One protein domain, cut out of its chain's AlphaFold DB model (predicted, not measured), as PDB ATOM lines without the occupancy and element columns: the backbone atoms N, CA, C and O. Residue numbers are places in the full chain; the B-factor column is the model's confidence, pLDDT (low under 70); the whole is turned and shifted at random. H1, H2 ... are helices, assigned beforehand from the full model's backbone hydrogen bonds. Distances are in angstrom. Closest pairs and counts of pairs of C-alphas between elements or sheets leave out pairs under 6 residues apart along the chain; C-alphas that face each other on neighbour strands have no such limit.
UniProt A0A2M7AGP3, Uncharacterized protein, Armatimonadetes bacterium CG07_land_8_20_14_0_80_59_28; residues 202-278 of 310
ATOM      1  N   ALA A 202     300.076 521.712 362.413       80.06
ATOM      2  CA  ALA A 202     299.307 520.680 363.111       80.06
ATOM      3  C   ALA A 202     299.862 520.415 364.522       80.06
ATOM      4  O   ALA A 202     299.098 520.187 365.460       80.06
ATOM      5  N   ALA A 203     301.184 520.545 364.688       81.88
ATOM      6  CA  ALA A 203     301.858 520.423 365.974       81.88
ATOM      7  C   ALA A 203     301.296 521.397 367.023       81.88
ATOM      8  O   ALA A 203     301.049 520.981 368.147       81.88
ATOM      9  N   ARG A 204     301.005 522.662 366.675       73.56
ATOM     10  CA  ARG A 204     300.421 523.610 367.643       73.56
ATOM     11  C   ARG A 204     299.007 523.256 368.051       73.56
ATOM     12  O   ARG A 204     298.673 523.405 369.227       73.56
ATOM     13  N   THR A 205     298.179 522.812 367.111       77.06
ATOM     14  CA  THR A 205     296.827 522.351 367.439       77.06
ATOM     15  C   THR A 205     296.917 521.189 368.424       77.06
ATOM     16  O   THR A 205     296.278 521.241 369.470       77.06
ATOM     17  N   ALA A 206     297.807 520.222 368.168       83.94
ATOM     18  CA  ALA A 206     298.060 519.105 369.075       83.94
ATOM     19  C   ALA A 206     298.569 519.566 370.453       83.94
ATOM     20  O   ALA A 206     298.035 519.132 371.470       83.94
ATOM     21  N   THR A 207     299.530 520.497 370.516       81.69
ATOM     22  CA  THR A 207     300.008 521.076 371.786       81.69
ATOM     23  C   THR A 207     298.886 521.776 372.547       81.69
ATOM     24  O   THR A 207     298.811 521.674 373.767       81.69
ATOM     25  N   THR A 208     297.990 522.465 371.842       73.75
ATOM     26  CA  THR A 208     296.875 523.180 372.471       73.75
ATOM     27  C   THR A 208     295.838 522.210 373.011       73.75
ATOM     28  O   THR A 208     295.433 522.346 374.160       73.75
ATOM     29  N   CYS A 209     295.460 521.194 372.228       78.81
ATOM     30  CA  CYS A 209     294.616 520.103 372.707       78.81
ATOM     31  C   CYS A 209     295.239 519.447 373.942       78.81
ATOM     32  O   CYS A 209     294.569 519.328 374.959       78.81
ATOM     33  N   CYS A 210     296.536 519.127 373.899       84.31
ATOM     34  CA  CYS A 210     297.257 518.554 375.032       84.31
ATOM     35  C   CYS A 210     297.225 519.465 376.267       84.31
ATOM     36  O   CYS A 210     297.015 518.983 377.376       84.31
ATOM     37  N   LEU A 211     297.402 520.778 376.094       80.88
ATOM     38  CA  LEU A 211     297.372 521.746 377.190       80.88
ATOM     39  C   LEU A 211     295.968 521.870 377.789       80.88
ATOM     40  O   LEU A 211     295.825 521.858 379.008       80.88
ATOM     41  N   VAL A 212     294.928 521.934 376.955       79.88
ATOM     42  CA  VAL A 212     293.529 521.957 377.409       79.88
ATOM     43  C   VAL A 212     293.204 520.677 378.173       79.88
ATOM     44  O   VAL A 212     292.691 520.747 379.286       79.88
ATOM     45  N   THR A 213     293.572 519.513 377.634       82.38
ATOM     46  CA  THR A 213     293.416 518.228 378.323       82.38
ATOM     47  C   THR A 213     294.168 518.216 379.652       82.38
ATOM     48  O   THR A 213     293.601 517.795 380.656       82.38
ATOM     49  N   ALA A 214     295.398 518.731 379.703       83.44
ATOM     50  CA  ALA A 214     296.172 518.824 380.938       83.44
ATOM     51  C   ALA A 214     295.505 519.736 381.982       83.44
ATOM     52  O   ALA A 214     295.468 519.379 383.155       83.44
ATOM     53  N   VAL A 215     294.926 520.872 381.573       82.88
ATOM     54  CA  VAL A 215     294.178 521.771 382.471       82.88
ATOM     55  C   VAL A 215     292.926 521.088 383.019       82.88
ATOM     56  O   VAL A 215     292.673 521.159 384.220       82.88
ATOM     57  N   LEU A 216     292.167 520.384 382.174       83.50
ATOM     58  CA  LEU A 216     290.985 519.637 382.613       83.50
ATOM     59  C   LEU A 216     291.369 518.501 383.572       83.50
ATOM     60  O   LEU A 216     290.731 518.324 384.606       83.50
ATOM     61  N   LEU A 217     292.450 517.772 383.289       85.06
ATOM     62  CA  LEU A 217     292.968 516.744 384.194       85.06
ATOM     63  C   LEU A 217     293.443 517.344 385.520       85.06
ATOM     64  O   LEU A 217     293.120 516.799 386.571       85.06
ATOM     65  N   ALA A 218     294.146 518.478 385.495       84.81
ATOM     66  CA  ALA A 218     294.570 519.186 386.700       84.81
ATOM     67  C   ALA A 218     293.371 519.677 387.527       84.81
ATOM     68  O   ALA A 218     293.401 519.601 388.758       84.81
ATOM     69  N   TYR A 219     292.293 520.122 386.876       85.94
ATOM     70  CA  TYR A 219     291.038 520.479 387.538       85.94
ATOM     71  C   TYR A 219     290.425 519.273 388.260       85.94
ATOM     72  O   TYR A 219     290.112 519.364 389.447       85.94
ATOM     73  N   VAL A 220     290.300 518.123 387.592       85.94
ATOM     74  CA  VAL A 220     289.722 516.923 388.221       85.94
ATOM     75  C   VAL A 220     290.638 516.386 389.329       85.94
ATOM     76  O   VAL A 220     290.168 516.023 390.407       85.94
ATOM     77  N   TRP A 221     291.952 516.375 389.095       84.31
ATOM     78  CA  TRP A 221     292.941 515.869 390.046       84.31
ATOM     79  C   TRP A 221     293.035 516.728 391.309       84.31
ATOM     80  O   TRP A 221     293.005 516.193 392.415       84.31
ATOM     81  N   SER A 222     293.073 518.057 391.175       87.25
ATOM     82  CA  SER A 222     293.083 518.961 392.336       87.25
ATOM     83  C   SER A 222     291.819 518.820 393.187       87.25
ATOM     84  O   SER A 222     291.905 518.781 394.414       87.25
ATOM     85  N   GLY A 223     290.657 518.644 392.557       85.44
ATOM     86  CA  GLY A 223     289.413 518.371 393.269       85.44
ATOM     87  C   GLY A 223     289.430 517.038 394.028       85.44
ATOM     88  O   GLY A 223     289.040 516.984 395.197       85.44
ATOM     89  N   ALA A 224     289.971 515.983 393.412       84.38
ATOM     90  CA  ALA A 224     290.151 514.684 394.058       84.38
ATOM     91  C   ALA A 224     291.081 514.770 395.285       84.38
ATOM     92  O   ALA A 224     290.739 514.254 396.351       84.38
ATOM     93  N   LEU A 225     292.216 515.472 395.166       85.56
ATOM     94  CA  LEU A 225     293.155 515.696 396.273       85.56
ATOM     95  C   LEU A 225     292.513 516.458 397.436       85.56
ATOM     96  O   LEU A 225     292.712 516.104 398.598       85.56
ATOM     97  N   MET A 226     291.699 517.470 397.141       83.81
ATOM     98  CA  MET A 226     290.981 518.212 398.174       83.81
ATOM     99  C   MET A 226     289.977 517.348 398.927       83.81
ATOM    100  O   MET A 226     289.910 517.413 400.154       83.81
ATOM    101  N   LYS A 227     289.212 516.514 398.217       83.69
ATOM    102  CA  LYS A 227     288.280 515.580 398.859       83.69
ATOM    103  C   LYS A 227     289.002 514.535 399.696       83.69
ATOM    104  O   LYS A 227     288.518 514.192 400.771       83.69
ATOM    105  N   LEU A 228     290.156 514.053 399.232       83.81
ATOM    106  CA  LEU A 228     291.007 513.157 400.010       83.81
ATOM    107  C   LEU A 228     291.462 513.819 401.312       83.81
ATOM    108  O   LEU A 228     291.249 513.239 402.370       83.81
ATOM    109  N   SER A 229     292.000 515.040 401.235       84.88
ATOM    110  CA  SER A 229     292.450 515.809 402.402       84.88
ATOM    111  C   SER A 229     291.304 516.141 403.369       84.88
ATOM    112  O   SER A 229     291.451 516.036 404.588       84.88
ATOM    113  N   TYR A 230     290.126 516.490 402.847       83.00
ATOM    114  CA  TYR A 230     288.943 516.716 403.676       83.00
ATOM    115  C   TYR A 230     288.480 515.430 404.362       83.00
ATOM    116  O   TYR A 230     288.182 515.412 405.553       83.00
ATOM    117  N   GLY A 231     288.429 514.328 403.620       81.56
ATOM    118  CA  GLY A 231     288.017 513.059 404.189       81.56
ATOM    119  C   GLY A 231     289.025 512.514 405.202       81.56
ATOM    120  O   GLY A 231     288.592 511.953 406.197       81.56
ATOM    121  N   SER A 232     290.334 512.749 405.030       83.44
ATOM    122  CA  SER A 232     291.352 512.235 405.956       83.44
ATOM    123  C   SER A 232     291.270 512.925 407.315       83.44
ATOM    124  O   SER A 232     291.478 512.302 408.351       83.44
ATOM    125  N   THR A 233     290.908 514.213 407.330       84.56
ATOM    126  CA  THR A 233     290.647 514.933 408.586       84.56
ATOM    127  C   THR A 233     289.366 514.446 409.267       84.56
ATOM    128  O   THR A 233     289.324 514.354 410.491       84.56
ATOM    129  N   ARG A 234     288.338 514.061 408.498       81.12
ATOM    130  CA  ARG A 234     287.114 513.437 409.034       81.12
ATOM    131  C   ARG A 234     287.316 511.999 409.502       81.12
ATOM    132  O   ARG A 234     286.704 511.609 410.488       81.12
ATOM    133  N   GLU A 235     288.158 511.227 408.824       83.38
ATOM    134  CA  GLU A 235     288.485 509.843 409.181       83.38
ATOM    135  C   GLU A 235     289.152 509.770 410.556       83.38
ATOM    136  O   GLU A 235     288.837 508.876 411.336       83.38
ATOM    137  N   ALA A 236     289.984 510.762 410.893       85.56
ATOM    138  CA  ALA A 236     290.563 510.896 412.228       85.56
ATOM    139  C   ALA A 236     289.510 511.112 413.335       85.56
ATOM    140  O   ALA A 236     289.767 510.778 414.488       85.56
ATOM    141  N   ALA A 237     288.333 511.657 412.999       89.62
ATOM    142  CA  ALA A 237     287.249 511.914 413.947       89.62
ATOM    143  C   ALA A 237     286.219 510.769 414.008       89.62
ATOM    144  O   ALA A 237     285.836 510.347 415.096       89.62
ATOM    145  N   ASP A 238     285.767 510.266 412.855       89.62
ATOM    146  CA  ASP A 238     284.847 509.126 412.746       89.62
ATOM    147  C   ASP A 238     285.125 508.312 411.462       89.62
ATOM    148  O   ASP A 238     284.661 508.675 410.369       89.62
ATOM    149  N   PRO A 239     285.829 507.170 411.578       85.00
ATOM    150  CA  PRO A 239     286.172 506.327 410.435       85.00
ATOM    151  C   PRO A 239     284.959 505.768 409.676       85.00
ATOM    152  O   PRO A 239     285.011 505.595 408.456       85.00
ATOM    153  N   ARG A 240     283.844 505.477 410.365       83.38
ATOM    154  CA  ARG A 240     282.668 504.848 409.732       83.38
ATOM    155  C   ARG A 240     281.889 505.858 408.902       83.38
ATOM    156  O   ARG A 240     281.518 505.563 407.764       83.38
ATOM    157  N   ALA A 241     281.674 507.056 409.445       83.25
ATOM    158  CA  ALA A 241     281.035 508.138 408.705       83.25
ATOM    159  C   ALA A 241     281.892 508.591 407.513       83.25
ATOM    160  O   ALA A 241     281.353 508.832 406.429       83.25
ATOM    161  N   ALA A 242     283.219 508.647 407.678       80.25
ATOM    162  CA  ALA A 242     284.146 508.990 406.601       80.25
ATOM    163  C   ALA A 242     284.066 507.998 405.431       80.25
ATOM    164  O   ALA A 242     283.996 508.418 404.279       80.25
ATOM    165  N   GLN A 243     283.978 506.692 405.705       80.31
ATOM    166  CA  GLN A 243     283.849 505.677 404.656       80.31
ATOM    167  C   GLN A 243     282.560 505.836 403.834       80.31
ATOM    168  O   GLN A 243     282.596 505.752 402.602       80.31
ATOM    169  N   PHE A 244     281.423 506.091 404.491       83.38
ATOM    170  CA  PHE A 244     280.162 506.345 403.788       83.38
ATOM    171  C   PHE A 244     280.249 507.623 402.945       83.38
ATOM    172  O   PHE A 244     279.912 507.605 401.760       83.38
ATOM    173  N   TRP A 245     280.789 508.701 403.520       83.12
ATOM    174  CA  TRP A 245     280.998 509.966 402.821       83.12
ATOM    175  C   TRP A 245     281.893 509.800 401.585       83.12
ATOM    176  O   TRP A 245     281.518 510.229 400.495       83.12
ATOM    177  N   TYR A 246     283.024 509.102 401.714       81.44
ATOM    178  CA  TYR A 246     283.929 508.824 400.602       81.44
ATOM    179  C   TYR A 246     283.242 508.063 399.467       81.44
ATOM    180  O   TYR A 246     283.399 508.431 398.304       81.44
ATOM    181  N   SER A 247     282.432 507.052 399.792       81.12
ATOM    182  CA  SER A 247     281.701 506.285 398.777       81.12
ATOM    183  C   SER A 247     280.713 507.151 397.983       81.12
ATOM    184  O   SER A 247     280.591 506.992 396.770       81.12
ATOM    185  N   GLN A 248     280.051 508.110 398.637       83.69
ATOM    186  CA  GLN A 248     279.140 509.041 397.970       83.69
ATOM    187  C   GLN A 248     279.901 510.049 397.107       83.69
ATOM    188  O   GLN A 248     279.539 510.288 395.957       83.69
ATOM    189  N   GLN A 249     280.977 510.614 397.648       82.06
ATOM    190  CA  GLN A 249     281.710 511.714 397.030       82.06
ATOM    191  C   GLN A 249     282.609 511.283 395.875       82.06
ATOM    192  O   GLN A 249     282.822 512.073 394.952       82.06
ATOM    193  N   PHE A 250     283.138 510.058 395.913       81.06
ATOM    194  CA  PHE A 250     283.984 509.534 394.843       81.06
ATOM    195  C   PHE A 250     283.210 508.840 393.727       81.06
ATOM    196  O   PHE A 250     283.741 508.704 392.626       81.06
ATOM    197  N   ARG A 251     281.935 508.496 393.948       81.50
ATOM    198  CA  ARG A 251     281.066 507.935 392.905       81.50
ATOM    199  C   ARG A 251     280.979 508.832 391.665       81.50
ATOM    200  O   ARG A 251     280.879 508.317 390.557       81.50
ATOM    201  N   VAL A 252     281.067 510.150 391.850       80.50
ATOM    202  CA  VAL A 252     281.012 511.152 390.771       80.50
ATOM    203  C   VAL A 252     282.210 511.049 389.817       80.50
ATOM    204  O   VAL A 252     282.071 511.339 388.634       80.50
ATOM    205  N   TYR A 253     283.367 510.567 390.287       74.94
ATOM    206  CA  TYR A 253     284.537 510.363 389.427       74.94
ATOM    207  C   TYR A 253     284.442 509.078 388.590       74.94
ATOM    208  O   TYR A 253     285.218 508.924 387.655       74.94
ATOM    209  N   GLY A 254     283.504 508.165 388.872       74.19
ATOM    210  CA  GLY A 254     283.275 506.962 388.065       74.19
ATOM    211  C   GLY A 254     284.556 506.188 387.711       74.19
ATOM    212  O   GLY A 254     285.386 505.906 388.571       74.19
ATOM    213  N   SER A 255     284.717 505.855 386.425       66.50
ATOM    214  CA  SER A 255     285.896 505.175 385.858       66.50
ATOM    215  C   SER A 255     287.014 506.124 385.403       66.50
ATOM    216  O   SER A 255     287.917 505.713 384.670       66.50
ATOM    217  N   VAL A 256     286.964 507.404 385.787       64.75
ATOM    218  CA  VAL A 256     287.946 508.399 385.343       64.75
ATOM    219  C   VAL A 256     289.352 507.969 385.805       64.75
ATOM    220  O   VAL A 256     289.530 507.590 386.968       64.75
ATOM    221  N   PRO A 257     290.385 508.065 384.939       59.94
ATOM    222  CA  PRO A 257     291.734 507.549 385.207       59.94
ATOM    223  C   PRO A 257     292.438 508.168 386.423       59.94
ATOM    224  O   PRO A 257     293.477 507.678 386.859       59.94
ATOM    225  N   VAL A 258     291.860 509.216 387.007       62.28
ATOM    226  CA  VAL A 258     292.313 509.850 388.250       62.28
ATOM    227  C   VAL A 258     292.383 508.838 389.400       62.28
ATOM    228  O   VAL A 258     293.258 508.966 390.249       62.28
ATOM    229  N   VAL A 259     291.554 507.785 389.376       63.06
ATOM    230  CA  VAL A 259     291.615 506.677 390.345       63.06
ATOM    231  C   VAL A 259     292.993 506.010 390.374       63.06
ATOM    232  O   VAL A 259     293.508 505.717 391.449       63.06
ATOM    233  N   TYR A 260     293.611 505.809 389.208       67.00
ATOM    234  CA  TYR A 260     294.926 505.174 389.105       67.00
ATOM    235  C   TYR A 260     296.060 506.122 389.510       67.00
ATOM    236  O   TYR A 260     297.073 505.678 390.041       67.00
ATOM    237  N   LEU A 261     295.878 507.429 389.299       68.19
ATOM    238  CA  LEU A 261     296.874 508.456 389.622       68.19
ATOM    239  C   LEU A 261     296.878 508.840 391.109       68.19
ATOM    240  O   LEU A 261     297.920 509.204 391.643       68.19
ATOM    241  N   ALA A 262     295.728 508.770 391.783       67.56
ATOM    242  CA  ALA A 262     295.578 509.143 393.193       67.56
ATOM    243  C   ALA A 262     295.980 508.026 394.183       67.56
ATOM    244  O   ALA A 262     295.971 508.237 395.395       67.56
ATOM    245  N   GLY A 263     296.359 506.849 393.674       68.56
ATOM    246  CA  GLY A 263     296.925 505.748 394.450       68.56
ATOM    247  C   GLY A 263     295.906 504.765 395.055       68.56
ATOM    248  O   GLY A 263     294.689 504.935 394.933       68.56
ATOM    249  N   PRO A 264     296.390 503.706 395.738       66.88
ATOM    250  CA  PRO A 264     295.570 502.572 396.186       66.88
ATOM    251  C   PRO A 264     294.471 502.949 397.187       66.88
ATOM    252  O   PRO A 264     293.391 502.354 397.188       66.88
ATOM    253  N   ALA A 265     294.728 503.960 398.022       64.50
ATOM    254  CA  ALA A 265     293.754 504.470 398.981       64.50
ATOM    255  C   ALA A 265     292.508 505.031 398.277       64.50
ATOM    256  O   ALA A 265     291.396 504.822 398.749       64.50
ATOM    257  N   PHE A 266     292.675 505.665 397.110       65.94
ATOM    258  CA  PHE A 266     291.569 506.193 396.312       65.94
ATOM    259  C   PHE A 266     290.752 505.072 395.655       65.94
ATOM    260  O   PHE A 266     289.519 505.082 395.701       65.94
ATOM    261  N   ALA A 267     291.432 504.061 395.101       67.31
ATOM    262  CA  ALA A 267     290.791 502.910 394.462       67.31
ATOM    263  C   ALA A 267     289.859 502.139 395.416       67.31
ATOM    264  O   ALA A 267     288.781 501.702 395.004       67.31
ATOM    265  N   LYS A 268     290.223 502.051 396.705       67.00
ATOM    266  CA  LYS A 268     289.406 501.421 397.757       67.00
ATOM    267  C   LYS A 268     288.019 502.062 397.900       67.00
ATOM    268  O   LYS A 268     287.050 501.353 398.168       67.00
ATOM    269  N   TYR A 269     287.911 503.380 397.720       64.81
ATOM    270  CA  TYR A 269     286.672 504.131 397.952       64.81
ATOM    271  C   TYR A 269     285.864 504.417 396.683       64.81
ATOM    272  O   TYR A 269     284.646 504.557 396.763       64.81
ATOM    273  N   ALA A 270     286.503 504.433 395.510       60.72
ATOM    274  CA  ALA A 270     285.834 504.615 394.219       60.72
ATOM    275  C   ALA A 270     285.011 503.387 393.761       60.72
ATOM    276  O   ALA A 270     284.439 503.391 392.675       60.72
ATOM    277  N   GLY A 271     284.949 502.316 394.565       56.56
ATOM    278  CA  GLY A 271     284.223 501.089 394.221       56.56
ATOM    279  C   GLY A 271     284.957 500.185 393.224       56.56
ATOM    280  O   GLY A 271     284.360 499.239 392.708       56.56
ATOM    281  N   TYR A 272     286.250 500.428 392.972       51.75
ATOM    282  CA  TYR A 272     287.086 499.568 392.134       51.75
ATOM    283  C   TYR A 272     287.407 498.262 392.872       51.75
ATOM    284  O   TYR A 272     288.403 498.133 393.576       51.75
ATOM    285  N   ARG A 273     286.538 497.262 392.706       46.69
ATOM    286  CA  ARG A 273     286.659 495.938 393.338       46.69
ATOM    287  C   ARG A 273     287.637 494.978 392.635       46.69
ATOM    288  O   ARG A 273     287.727 493.832 393.053       46.69
ATOM    289  N   GLY A 274     288.326 495.404 391.569       45.53
ATOM    290  CA  GLY A 274     288.890 494.468 390.584       45.53
ATOM    291  C   GLY A 274     290.396 494.482 390.309       45.53
ATOM    292  O   GLY A 274     290.848 493.581 389.616       45.53
ATOM    293  N   VAL A 275     291.196 495.445 390.786       42.34
ATOM    294  CA  VAL A 275     292.619 495.539 390.371       42.34
ATOM    295  C   VAL A 275     293.535 495.937 391.530       42.34
ATOM    296  O   VAL A 275     294.299 496.892 391.454       42.34
ATOM    297  N   LEU A 276     293.470 495.198 392.635       45.06
ATOM    298  CA  LEU A 276     294.634 495.052 393.507       45.06
ATOM    299  C   LEU A 276     295.171 493.645 393.275       45.06
ATOM    300  O   LEU A 276     294.695 492.671 393.854       45.06
ATOM    301  N   LEU A 277     296.126 493.558 392.350       42.75
ATOM    302  CA  LEU A 277     296.995 492.404 392.163       42.75
ATOM    303  C   LEU A 277     297.525 491.946 393.535       42.75
ATOM    304  O   LEU A 277     298.294 492.655 394.176       42.75
ATOM    305  N   GLY A 278     297.091 490.763 393.978       38.03
ATOM    306  CA  GLY A 278     297.835 489.931 394.929       38.03
ATOM    307  C   GLY A 278     297.691 490.204 396.430       38.03
ATOM    308  O   GLY A 278     298.459 489.630 397.194       38.03
TER     309      GLY A 278
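What this domain is: This is residues 202 to 278 of the 310 residues of an uncharacterized protein of Armatimonadetes bacterium CG07_land_8_20_14_0_80_59_28 (UniProt A0A2M7AGP3). A lopsided helical hairpin, in which H2 folds back beside the last part of long H1, has two short helices, H3 and H4, packed on one side. Residues 202 to 216 of H1 stick out as an arm. The printed part has 77 residues with four named helices, H1 to H4, and no named strand; it is all helix and loose, with radius of gyration of the C-alphas 15.2 A and spans of 52 by 29 by 17 A.

How they stand to each other: H1, residues 202 to 235, touches H2, residues 239 to 253, with residues 227 to 235 alone, a hairpin at a shallow tilt of 17 degrees, opposite ways; the closest C-alphas, Glu 235 and Ala 242, are 5.1 A apart. H4, residues 264 to 269, touches H2 about perpendicular at 88 degrees, the closest C-alphas being Ser 247 and Tyr 269, 5.5 A. Every O i to N i+4 pair is within hydrogen-bond range in H1, 9 of 11 in H2, 1 of 2 in H4.

Where its parts are: H1, 48.5 A long, begins at C-alpha 202 (299.307, 520.680, 363.111). H2 is 21.5 A long. H3, residues 258 to 261, is too short for an O i to N i+4 pair. H4 ends at C-alpha 269 (286.672, 504.131, 397.952).

The domain as a whole: The printed part has no cut, and its three links between helices are tight. Residues 255 to 278 are under pLDDT 70.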